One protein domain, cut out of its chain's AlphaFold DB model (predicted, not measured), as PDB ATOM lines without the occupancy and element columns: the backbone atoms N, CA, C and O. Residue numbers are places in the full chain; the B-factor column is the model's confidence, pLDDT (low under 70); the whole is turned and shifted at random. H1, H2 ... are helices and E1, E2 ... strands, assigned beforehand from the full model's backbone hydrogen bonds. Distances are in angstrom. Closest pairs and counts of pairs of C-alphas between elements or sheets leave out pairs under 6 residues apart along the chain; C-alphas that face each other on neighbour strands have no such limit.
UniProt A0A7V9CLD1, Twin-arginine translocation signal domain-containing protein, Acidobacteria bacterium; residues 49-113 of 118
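This is residues 49 to 113 of the 118 residues of the protein "Twin-arginine translocation signal domain-containing protein" of Acidobacteria bacterium (UniProt A0A7V9CLD1). The domain is a long, strongly twisted ribbon of antiparallel strands, built on the hairpin of E3 and E4. The short strands E1 and E2 lie along one side of E3 with the small helix H1 between them in the chain, E5 pairs with E4 on its far side, and residues 74 to 89 make a long loop at one end. The printed part has 65 residues in the order E1, H1, E2, E3, E4, E5; the class is mostly strand, with under half of the residues, 32, in named elements. The five strands form one branched antiparallel sheet. The whole is loose, with a radius of gyration of the C-alphas of 13.4 A, and elongated, spanning 41 by 26 by 18 A.

E1, residues 49 to 51, is the antiparallel neighbour of E3, residues 64 to 73, at 132 degrees; N 49 and O 72 are 2.8 A apart, within hydrogen-bond range. H1, residues 53 to 56, is on the sheet but at the sheet's level, at a height of 3.3 A; its closest C-alphas to E3 are those of Pro 53 and Phe 69, 4.4 A apart. H1 is too short for any O i to N i+4 pair; its one O i to N i+3 pair is within range. E2, residues 58 to 61, forms a hairpin with E3, with N 59 and O 66 at 2.8 A. E3 has staggered pairing: E2 beside residues 64 to 67 and E1 beside residues 69 to 73 lie on one side of it, and E4, residues 90 to 97, on the other side. E1 and E2 are apart. E3 and E4 form a hairpin at 153 degrees, with N 71 and O 91 at 2.8 A and N 97 and O 65 at 2.8 A. E5, residues 105 to 107, forms a hairpin with E4, with N 107 and O 94 at 2.7 A. E2, E3, E4 and E5 make a meander, each strand the antiparallel neighbour of the one before.

E1 begins at C-alpha 49, (-25.872, 1.001, 2.626). E2 is 10.6 A long. E3, the longest strand, runs 28.2 A from C-alpha 64 at (-29.094, -16.409, 19.388) to C-alpha 73. E4 is 22.8 A long. E5 ends at C-alpha 107, (-19.494, -8.368, 13.953).

The two C-alphas farthest apart, those of Gly 62 and Gly 77, are 41.3 A apart. The link from E3 to E4, 16 residues, is long; that from E4 to E5 is short, and the others are tight. The printed part has no cut. Its mean pLDDT is 93.9, and no printed residue is under 70.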
ATOM      1  N   TYR A  49     -24.961   1.948   3.245       95.50
ATOM      2  CA  TYR A  49     -25.872   1.001   2.626       95.50
ATOM      3  C   TYR A  49     -25.712  -0.363   3.295       95.50
ATOM      4  O   TYR A  49     -24.585  -0.831   3.444       95.50
ATOM      5  N   GLY A  50     -26.826  -1.003   3.655       95.38
ATOM      6  CA  GLY A  50     -26.876  -2.383   4.140       95.38
ATOM      7  C   GLY A  50     -27.881  -3.170   3.313       95.38
ATOM      8  O   GLY A  50     -29.040  -2.771   3.222       95.38
ATOM      9  N   GLY A  51     -27.452  -4.255   2.672       95.69
ATOM     10  CA  GLY A  51     -28.328  -4.965   1.747       95.69
ATOM     11  C   GLY A  51     -27.938  -6.401   1.441       95.69
ATOM     12  O   GLY A  51     -26.913  -6.915   1.880       95.69
ATOM     13  N   TRP A  52     -28.808  -7.033   0.652       96.81
ATOM     14  CA  TRP A  52     -28.734  -8.438   0.245       96.81
ATOM     15  C   TRP A  52     -28.661  -9.473   1.384       96.81
ATOM     16  O   TRP A  52     -27.957 -10.465   1.223       96.81
ATOM     17  N   PRO A  53     -29.413  -9.339   2.495       96.62
ATOM     18  CA  PRO A  53     -29.329 -10.307   3.595       96.62
ATOM     19  C   PRO A  53     -29.681 -11.744   3.166       96.62
ATOM     20  O   PRO A  53     -29.068 -12.710   3.610       96.62
ATOM     21  N   ALA A  54     -30.602 -11.890   2.207       95.69
ATOM     22  CA  ALA A  54     -30.995 -13.186   1.655       95.69
ATOM     23  C   ALA A  54     -29.852 -13.931   0.936       95.69
ATOM     24  O   ALA A  54     -29.902 -15.153   0.825       95.69
ATOM     25  N   ASN A  55     -28.828 -13.216   0.462       96.00
ATOM     26  CA  ASN A  55     -27.702 -13.815  -0.257       96.00
ATOM     27  C   ASN A  55     -26.596 -14.302   0.687       96.00
ATOM     28  O   ASN A  55     -25.753 -15.094   0.277       96.00
ATOM     29  N   HIS A  56     -26.578 -13.805   1.923       94.81
ATOM     30  CA  HIS A  56     -25.573 -14.155   2.927       94.81
ATOM     31  C   HIS A  56     -26.073 -15.249   3.864       94.81
ATOM     32  O   HIS A  56     -25.299 -16.111   4.265       94.81
ATOM     33  N   GLY A  57     -27.370 -15.227   4.177       95.31
ATOM     34  CA  GLY A  57     -28.016 -16.200   5.047       95.31
ATOM     35  C   GLY A  57     -28.280 -15.683   6.460       95.31
ATOM     36  O   GLY A  57     -27.840 -14.603   6.867       95.31
ATOM     37  N   MET A  58     -29.044 -16.489   7.197       97.00
ATOM     38  CA  MET A  58     -29.388 -16.275   8.595       97.00
ATOM     39  C   MET A  58     -29.351 -17.613   9.335       97.00
ATOM     40  O   MET A  58     -29.796 -18.633   8.805       97.00
ATOM     41  N   TRP A  59     -28.838 -17.597  10.560       97.88
ATOM     42  CA  TRP A  59     -28.718 -18.757  11.438       97.88
ATOM     43  C   TRP A  59     -29.343 -18.450  12.792       97.88
ATOM     44  O   TRP A  59     -29.308 -17.308  13.250       97.88
ATOM     45  N   ALA A  60     -29.900 -19.481  13.423       98.00
ATOM     46  CA  ALA A  60     -30.531 -19.383  14.729       98.00
ATOM     47  C   ALA A  60     -30.097 -20.548  15.628       98.00
ATOM     48  O   ALA A  60     -30.097 -21.704  15.199       98.00
ATOM     49  N   TRP A  61     -29.774 -20.232  16.880       98.31
ATOM     50  CA  TRP A  61     -29.457 -21.172  17.953       98.31
ATOM     51  C   TRP A  61     -30.201 -20.741  19.224       98.31
ATOM     52  O   TRP A  61     -29.692 -19.970  20.033       98.31
ATOM     53  N   GLY A  62     -31.440 -21.212  19.396       97.12
ATOM     54  CA  GLY A  62     -32.314 -20.701  20.457       97.12
ATOM     55  C   GLY A  62     -32.586 -19.206  20.261       97.12
ATOM     56  O   GLY A  62     -33.010 -18.807  19.180       97.12
ATOM     57  N   ASP A  63     -32.293 -18.395  21.280       97.31
ATOM     58  CA  ASP A  63     -32.433 -16.929  21.237       97.31
ATOM     59  C   ASP A  63     -31.255 -16.217  20.539       97.31
ATOM     60  O   ASP A  63     -31.264 -14.994  20.369       97.31
ATOM     61  N   GLU A  64     -30.221 -16.958  20.132       98.44
ATOM     62  CA  GLU A  64     -29.094 -16.409  19.388       98.44
ATOM     63  C   GLU A  64     -29.382 -16.412  17.886       98.44
ATOM     64  O   GLU A  64     -29.666 -17.456  17.301       98.44
ATOM     65  N   LEU A  65     -29.261 -15.247  17.251       98.31
ATOM     66  CA  LEU A  65     -29.473 -15.066  15.817       98.31
ATOM     67  C   LEU A  65     -28.228 -14.443  15.194       98.31
ATOM     68  O   LEU A  65     -27.631 -13.535  15.771       98.31
ATOM     69  N   LEU A  66     -27.864 -14.890  13.997       97.94
ATOM     70  CA  LEU A  66     -26.797 -14.300  13.194       97.94
ATOM     71  C   LEU A  66     -27.315 -14.078  11.779       97.94
ATOM     72  O   LEU A  66     -27.812 -15.013  11.159       97.94
ATOM     73  N   VAL A  67     -27.173 -12.866  11.257       98.12
ATOM     74  CA  VAL A  67     -27.529 -12.532   9.874       98.12
ATOM     75  C   VAL A  67     -26.340 -11.890   9.180       98.12
ATOM     76  O   VAL A  67     -25.672 -11.030   9.755       98.12
ATOM     77  N   GLY A  68     -26.058 -12.322   7.954       97.00
ATOM     78  CA  GLY A  68     -25.066 -11.672   7.105       97.00
ATOM     79  C   GLY A  68     -25.704 -10.674   6.146       97.00
ATOM     80  O   GLY A  68     -26.868 -10.810   5.775       97.00
ATOM     81  N   PHE A  69     -24.947  -9.658   5.745       95.88
ATOM     82  CA  PHE A  69     -25.342  -8.692   4.721       95.88
ATOM     83  C   PHE A  69     -24.113  -7.991   4.133       95.88
ATOM     84  O   PHE A  69     -23.012  -8.036   4.684       95.88
ATOM     85  N   THR A  70     -24.288  -7.317   2.998       93.81
ATOM     86  CA  THR A  70     -23.245  -6.451   2.444       93.81
ATOM     87  C   THR A  70     -23.423  -5.040   2.981       93.81
ATOM     88  O   THR A  70     -24.501  -4.454   2.842       93.81
ATOM     89  N   ALA A  71     -22.349  -4.479   3.523       93.25
ATOM     90  CA  ALA A  71     -22.248  -3.086   3.910       93.25
ATOM     91  C   ALA A  71     -21.406  -2.289   2.898       93.25
ATOM     92  O   ALA A  71     -20.405  -2.777   2.369       93.25
ATOM     93  N   GLY A  72     -21.793  -1.042   2.638       93.25
ATOM     94  CA  GLY A  72     -21.072  -0.143   1.737       93.25
ATOM     95  C   GLY A  72     -21.427   1.323   1.958       93.25
ATOM     96  O   GLY A  72     -22.159   1.669   2.887       93.25
ATOM     97  N   VAL A  73     -20.907   2.202   1.105       95.38
ATOM     98  CA  VAL A  73     -21.258   3.631   1.126       95.38
ATOM     99  C   VAL A  73     -22.579   3.837   0.390       95.38
ATOM    100  O   VAL A  73     -22.764   3.337  -0.721       95.38
ATOM    101  N   LEU A  74     -23.505   4.573   1.007       96.19
ATOM    102  CA  LEU A  74     -24.778   4.933   0.391       96.19
ATOM    103  C   LEU A  74     -24.532   5.915  -0.759       96.19
ATOM    104  O   LEU A  74     -23.925   6.968  -0.568       96.19
ATOM    105  N   ARG A  75     -25.048   5.602  -1.949       95.69
ATOM    106  CA  ARG A  75     -25.021   6.504  -3.106       95.69
ATOM    107  C   ARG A  75     -26.377   6.511  -3.781       95.69
ATOM    108  O   ARG A  75     -26.779   5.542  -4.413       95.69
ATOM    109  N   THR A  76     -27.067   7.631  -3.655       93.50
ATOM    110  CA  THR A  76     -28.376   7.871  -4.261       93.50
ATOM    111  C   THR A  76     -28.231   8.604  -5.596       93.50
ATOM    112  O   THR A  76     -27.223   9.271  -5.828       93.50
ATOM    113  N   GLY A  77     -29.241   8.523  -6.465       91.56
ATOM    114  CA  GLY A  77     -29.304   9.310  -7.708       91.56
ATOM    115  C   GLY A  77     -29.701   8.518  -8.953       91.56
ATOM    116  O   GLY A  77     -30.124   9.117  -9.933       91.56
ATOM    117  N   ASP A  78     -29.626   7.189  -8.902       91.69
ATOM    118  CA  ASP A  78     -30.146   6.303  -9.945       91.69
ATOM    119  C   ASP A  78     -31.257   5.420  -9.350       91.69
ATOM    120  O   ASP A  78     -30.953   4.534  -8.549       91.69
ATOM    121  N   PRO A  79     -32.537   5.646  -9.699       91.75
ATOM    122  CA  PRO A  79     -33.649   4.862  -9.164       91.75
ATOM    123  C   PRO A  79     -33.696   3.426  -9.711       91.75
ATOM    124  O   PRO A  79     -34.405   2.592  -9.156       91.75
ATOM    125  N   MET A  80     -32.956   3.119 -10.782       94.81
ATOM    126  CA  MET A  80     -32.933   1.792 -11.407       94.81
ATOM    127  C   MET A  80     -31.843   0.880 -10.836       94.81
ATOM    128  O   MET A  80     -31.726  -0.278 -11.245       94.81
ATOM    129  N   ARG A  81     -31.021   1.379  -9.908       91.69
ATOM    130  CA  ARG A  81     -29.916   0.633  -9.299       91.69
ATOM    131  C   ARG A  81     -30.032   0.613  -7.785       91.69
ATOM    132  O   ARG A  81     -30.604   1.502  -7.165       91.69
ATOM    133  N   HIS A  82     -29.424  -0.404  -7.178       95.44
ATOM    134  CA  HIS A  82     -29.220  -0.400  -5.734       95.44
ATOM    135  C   HIS A  82     -28.386   0.831  -5.329       95.44
ATOM    136  O   HIS A  82     -27.370   1.090  -5.983       95.44
ATOM    137  N   PRO A  83     -28.780   1.569  -4.273       95.56
ATOM    138  CA  PRO A  83     -28.160   2.836  -3.885       95.56
ATOM    139  C   PRO A  83     -26.838   2.642  -3.125       95.56
ATOM    140  O   PRO A  83     -26.664   3.107  -2.000       95.56
ATOM    141  N   ILE A  84     -25.889   1.940  -3.732       95.06
ATOM    142  CA  ILE A  84     -24.578   1.636  -3.162       95.06
ATOM    143  C   ILE A  84     -23.466   2.125  -4.085       95.06
ATOM    144  O   ILE A  84     -23.497   1.938  -5.305       95.06
ATOM    145  N   ASP A  85     -22.453   2.741  -3.491       94.12
ATOM    146  CA  ASP A  85     -21.236   3.108  -4.190       94.12
ATOM    147  C   ASP A  85     -20.281   1.919  -4.320       94.12
ATOM    148  O   ASP A  85     -19.397   1.705  -3.491       94.12
ATOM    149  N   ARG A  86     -20.405   1.181  -5.421       90.19
ATOM    150  CA  ARG A  86     -19.497   0.061  -5.710       90.19
ATOM    151  C   ARG A  86     -18.040   0.487  -5.913       90.19
ATOM    152  O   ARG A  86     -17.145  -0.337  -5.757       90.19
ATOM    153  N   SER A  87     -17.786   1.753  -6.257       91.31
ATOM    154  CA  SER A  87     -16.420   2.262  -6.450       91.31
ATOM    155  C   SER A  87     -15.686   2.501  -5.127       91.31
ATOM    156  O   SER A  87     -14.463   2.381  -5.081       91.31
ATOM    157  N   ALA A  88     -16.427   2.760  -4.044       89.56
ATOM    158  CA  ALA A  88     -15.892   2.862  -2.686       89.56
ATOM    159  C   ALA A  88     -15.605   1.489  -2.044       89.56
ATOM    160  O   ALA A  88     -14.949   1.416  -1.005       89.56
ATOM    161  N   GLY A  89     -16.050   0.403  -2.683       87.25
ATOM    162  CA  GLY A  89     -15.913  -0.963  -2.194       87.25
ATOM    163  C   GLY A  89     -17.094  -1.428  -1.342       87.25
ATOM    164  O   GLY A  89     -17.931  -0.648  -0.888       87.25
ATOM    165  N   GLU A  90     -17.145  -2.741  -1.139       89.94
ATOM    166  CA  GLU A  90     -18.201  -3.449  -0.420       89.94
ATOM    167  C   GLU A  90     -17.561  -4.371   0.622       89.94
ATOM    168  O   GLU A  90     -16.503  -4.958   0.377       89.94
ATOM    169  N   GLN A  91     -18.194  -4.501   1.786       89.44
ATOM    170  CA  GLN A  91     -17.714  -5.328   2.891       89.44
ATOM    171  C   GLN A  91     -18.796  -6.317   3.308       89.44
ATOM    172  O   GLN A  91     -19.980  -5.987   3.346       89.44
ATOM    173  N   GLN A  92     -18.385  -7.547   3.603       91.62
ATOM    174  CA  GLN A  92     -19.268  -8.543   4.196       91.62
ATOM    175  C   GLN A  92     -19.365  -8.242   5.695       91.62
ATOM    176  O   GLN A  92     -18.342  -8.099   6.368       91.62
ATOM    177  N   ALA A  93     -20.583  -8.122   6.205       92.31
ATOM    178  CA  ALA A  93     -20.861  -7.811   7.596       92.31
ATOM    179  C   ALA A  93     -21.777  -8.872   8.201       92.31
ATOM    180  O   ALA A  93     -22.628  -9.439   7.515       92.31
ATOM    181  N   LEU A  94     -21.599  -9.127   9.493       96.12
ATOM    182  CA  LEU A  94     -22.473  -9.985  10.279       96.12
ATOM    183  C   LEU A  94     -23.119  -9.142  11.377       96.12
ATOM    184  O   LEU A  94     -22.464  -8.283  11.953       96.12
ATOM    185  N   ALA A  95     -24.381  -9.390  11.700       97.69
ATOM    186  CA  ALA A  95     -25.019  -8.848  12.894       97.69
ATOM    187  C   ALA A  95     -25.525 -10.000  13.757       97.69
ATOM    188  O   ALA A  95     -26.187 -10.911  13.253       97.69
ATOM    189  N   ARG A  96     -25.207  -9.955  15.053       98.31
ATOM    190  CA  ARG A  96     -25.603 -10.969  16.030       98.31
ATOM    191  C   ARG A  96     -26.572 -10.395  17.052       98.31
ATOM    192  O   ARG A  96     -26.317  -9.337  17.621       98.31
ATOM    193  N   SER A  97     -27.627 -11.146  17.325       98.44
ATOM    194  CA  SER A  97     -28.513 -10.973  18.473       98.44
ATOM    195  C   SER A  97     -28.313 -12.133  19.446       98.44
ATOM    196  O   SER A  97     -28.104 -13.267  19.018       98.44
ATOM    197  N   ARG A  98     -28.425 -11.867  20.749       98.31
ATOM    198  CA  ARG A  98     -28.429 -12.894  21.812       98.31
ATOM    199  C   ARG A  98     -29.712 -12.891  22.650       98.31
ATOM    200  O   ARG A  98     -29.758 -13.538  23.690       98.31
ATOM    201  N   ASP A  99     -30.722 -12.137  22.224       97.31
ATOM    202  CA  ASP A  99     -31.967 -11.906  22.959       97.31
ATOM    203  C   ASP A  99     -33.214 -12.095  22.077       97.31
ATOM    204  O   ASP A  99     -34.223 -11.413  22.260       97.31
ATOM    205  N   GLY A 100     -33.156 -13.014  21.111       96.06
ATOM    206  CA  GLY A 100     -34.281 -13.351  20.236       96.06
ATOM    207  C   GLY A 100     -34.572 -12.313  19.147       96.06
ATOM    208  O   GLY A 100     -35.649 -12.325  18.565       96.06
ATOM    209  N   GLY A 101     -33.624 -11.418  18.863       96.88
ATOM    210  CA  GLY A 101     -33.704 -10.425  17.794       96.88
ATOM    211  C   GLY A 101     -34.078  -9.030  18.274       96.88
ATOM    212  O   GLY A 101     -34.382  -8.184  17.438       96.88
ATOM    213  N   ARG A 102     -34.062  -8.768  19.586       96.06
ATOM    214  CA  ARG A 102     -34.454  -7.468  20.157       96.06
ATOM    215  C   ARG A 102     -33.311  -6.460  20.083       96.06
ATOM    216  O   ARG A 102     -33.558  -5.285  19.820       96.06
ATOM    217  N   THR A 103     -32.070  -6.907  20.272       97.31
ATOM    218  CA  THR A 103     -30.866  -6.082  20.130       97.31
ATOM    219  C   THR A 103     -29.822  -6.757  19.249       97.31
ATOM    220  O   THR A 103     -29.685  -7.979  19.231       97.31
ATOM    221  N   TRP A 104     -29.073  -5.950  18.492       98.19
ATOM    222  CA  TRP A 104     -28.121  -6.433  17.492       98.19
ATOM    223  C   TRP A 104     -26.756  -5.770  17.663       98.19
ATOM    224  O   TRP A 104     -26.653  -4.574  17.931       98.19
ATOM    225  N   THR A 105     -25.696  -6.558  17.503       97.38
ATOM    226  CA  THR A 105     -24.303  -6.099  17.505       97.38
ATOM    227  C   THR A 105     -23.652  -6.448  16.176       97.38
ATOM    228  O   THR A 105     -23.745  -7.589  15.724       97.38
ATOM    229  N   LEU A 106     -22.980  -5.476  15.559       95.19
ATOM    230  CA  LEU A 106     -22.204  -5.701  14.344       95.19
ATOM    231  C   LEU A 106     -20.933  -6.497  14.671       95.19
ATOM    232  O   LEU A 106     -20.149  -6.117  15.539       95.19
ATOM    233  N   GLU A 107     -20.709  -7.572  13.933       92.31
ATOM    234  CA  GLU A 107     -19.494  -8.368  13.953       92.31
ATOM    235  C   GLU A 107     -18.759  -8.202  12.622       92.31
ATOM    236  O   GLU A 107     -19.292  -8.455  11.538       92.31
ATOM    237  N   ALA A 108     -17.489  -7.809  12.717       82.69
ATOM    238  CA  ALA A 108     -16.596  -7.623  11.581       82.69
ATOM    239  C   ALA A 108     -15.349  -8.517  11.732       82.69
ATOM    240  O   ALA A 108     -14.260  -8.012  12.015       82.69
ATOM    241  N   PRO A 109     -15.469  -9.852  11.576       85.06
ATOM    242  CA  PRO A 109     -14.319 -10.747  11.653       85.06
ATOM    243  C   PRO A 109     -13.273 -10.355  10.611       85.06
ATOM    244  O   PRO A 109     -13.612 -10.166   9.444       85.06
ATOM    245  N   ALA A 110     -11.999 -10.280  11.007       83.06
ATOM    246  CA  ALA A 110     -10.909  -9.876  10.113       83.06
ATOM    247  C   ALA A 110     -10.813 -10.749   8.847       83.06
ATOM    248  O   ALA A 110     -10.439 -10.261   7.787       83.06
ATOM    249  N   THR A 111     -11.209 -12.019   8.936       85.25
ATOM    250  CA  THR A 111     -11.252 -12.963   7.809       85.25
ATOM    251  C   THR A 111     -12.321 -12.641   6.763       85.25
ATOM    252  O   THR A 111     -12.214 -13.112   5.636       85.25
ATOM    253  N   LEU A 112     -13.338 -11.847   7.113       80.75
ATOM    254  CA  LEU A 112     -14.373 -11.362   6.194       80.75
ATOM    255  C   LEU A 112     -14.079  -9.950   5.668       80.75
ATOM    256  O   LEU A 112     -14.732  -9.490   4.730       80.75
ATOM    257  N   GLN A 113     -13.085  -9.268   6.241       74.81
ATOM    258  CA  GLN A 113     -12.690  -7.935   5.809       74.81
ATOM    259  C   GLN A 113     -11.769  -8.036   4.597       74.81
ATOM    260  O   GLN A 113     -10.583  -8.343   4.701       74.81
TER     261      GLN A 113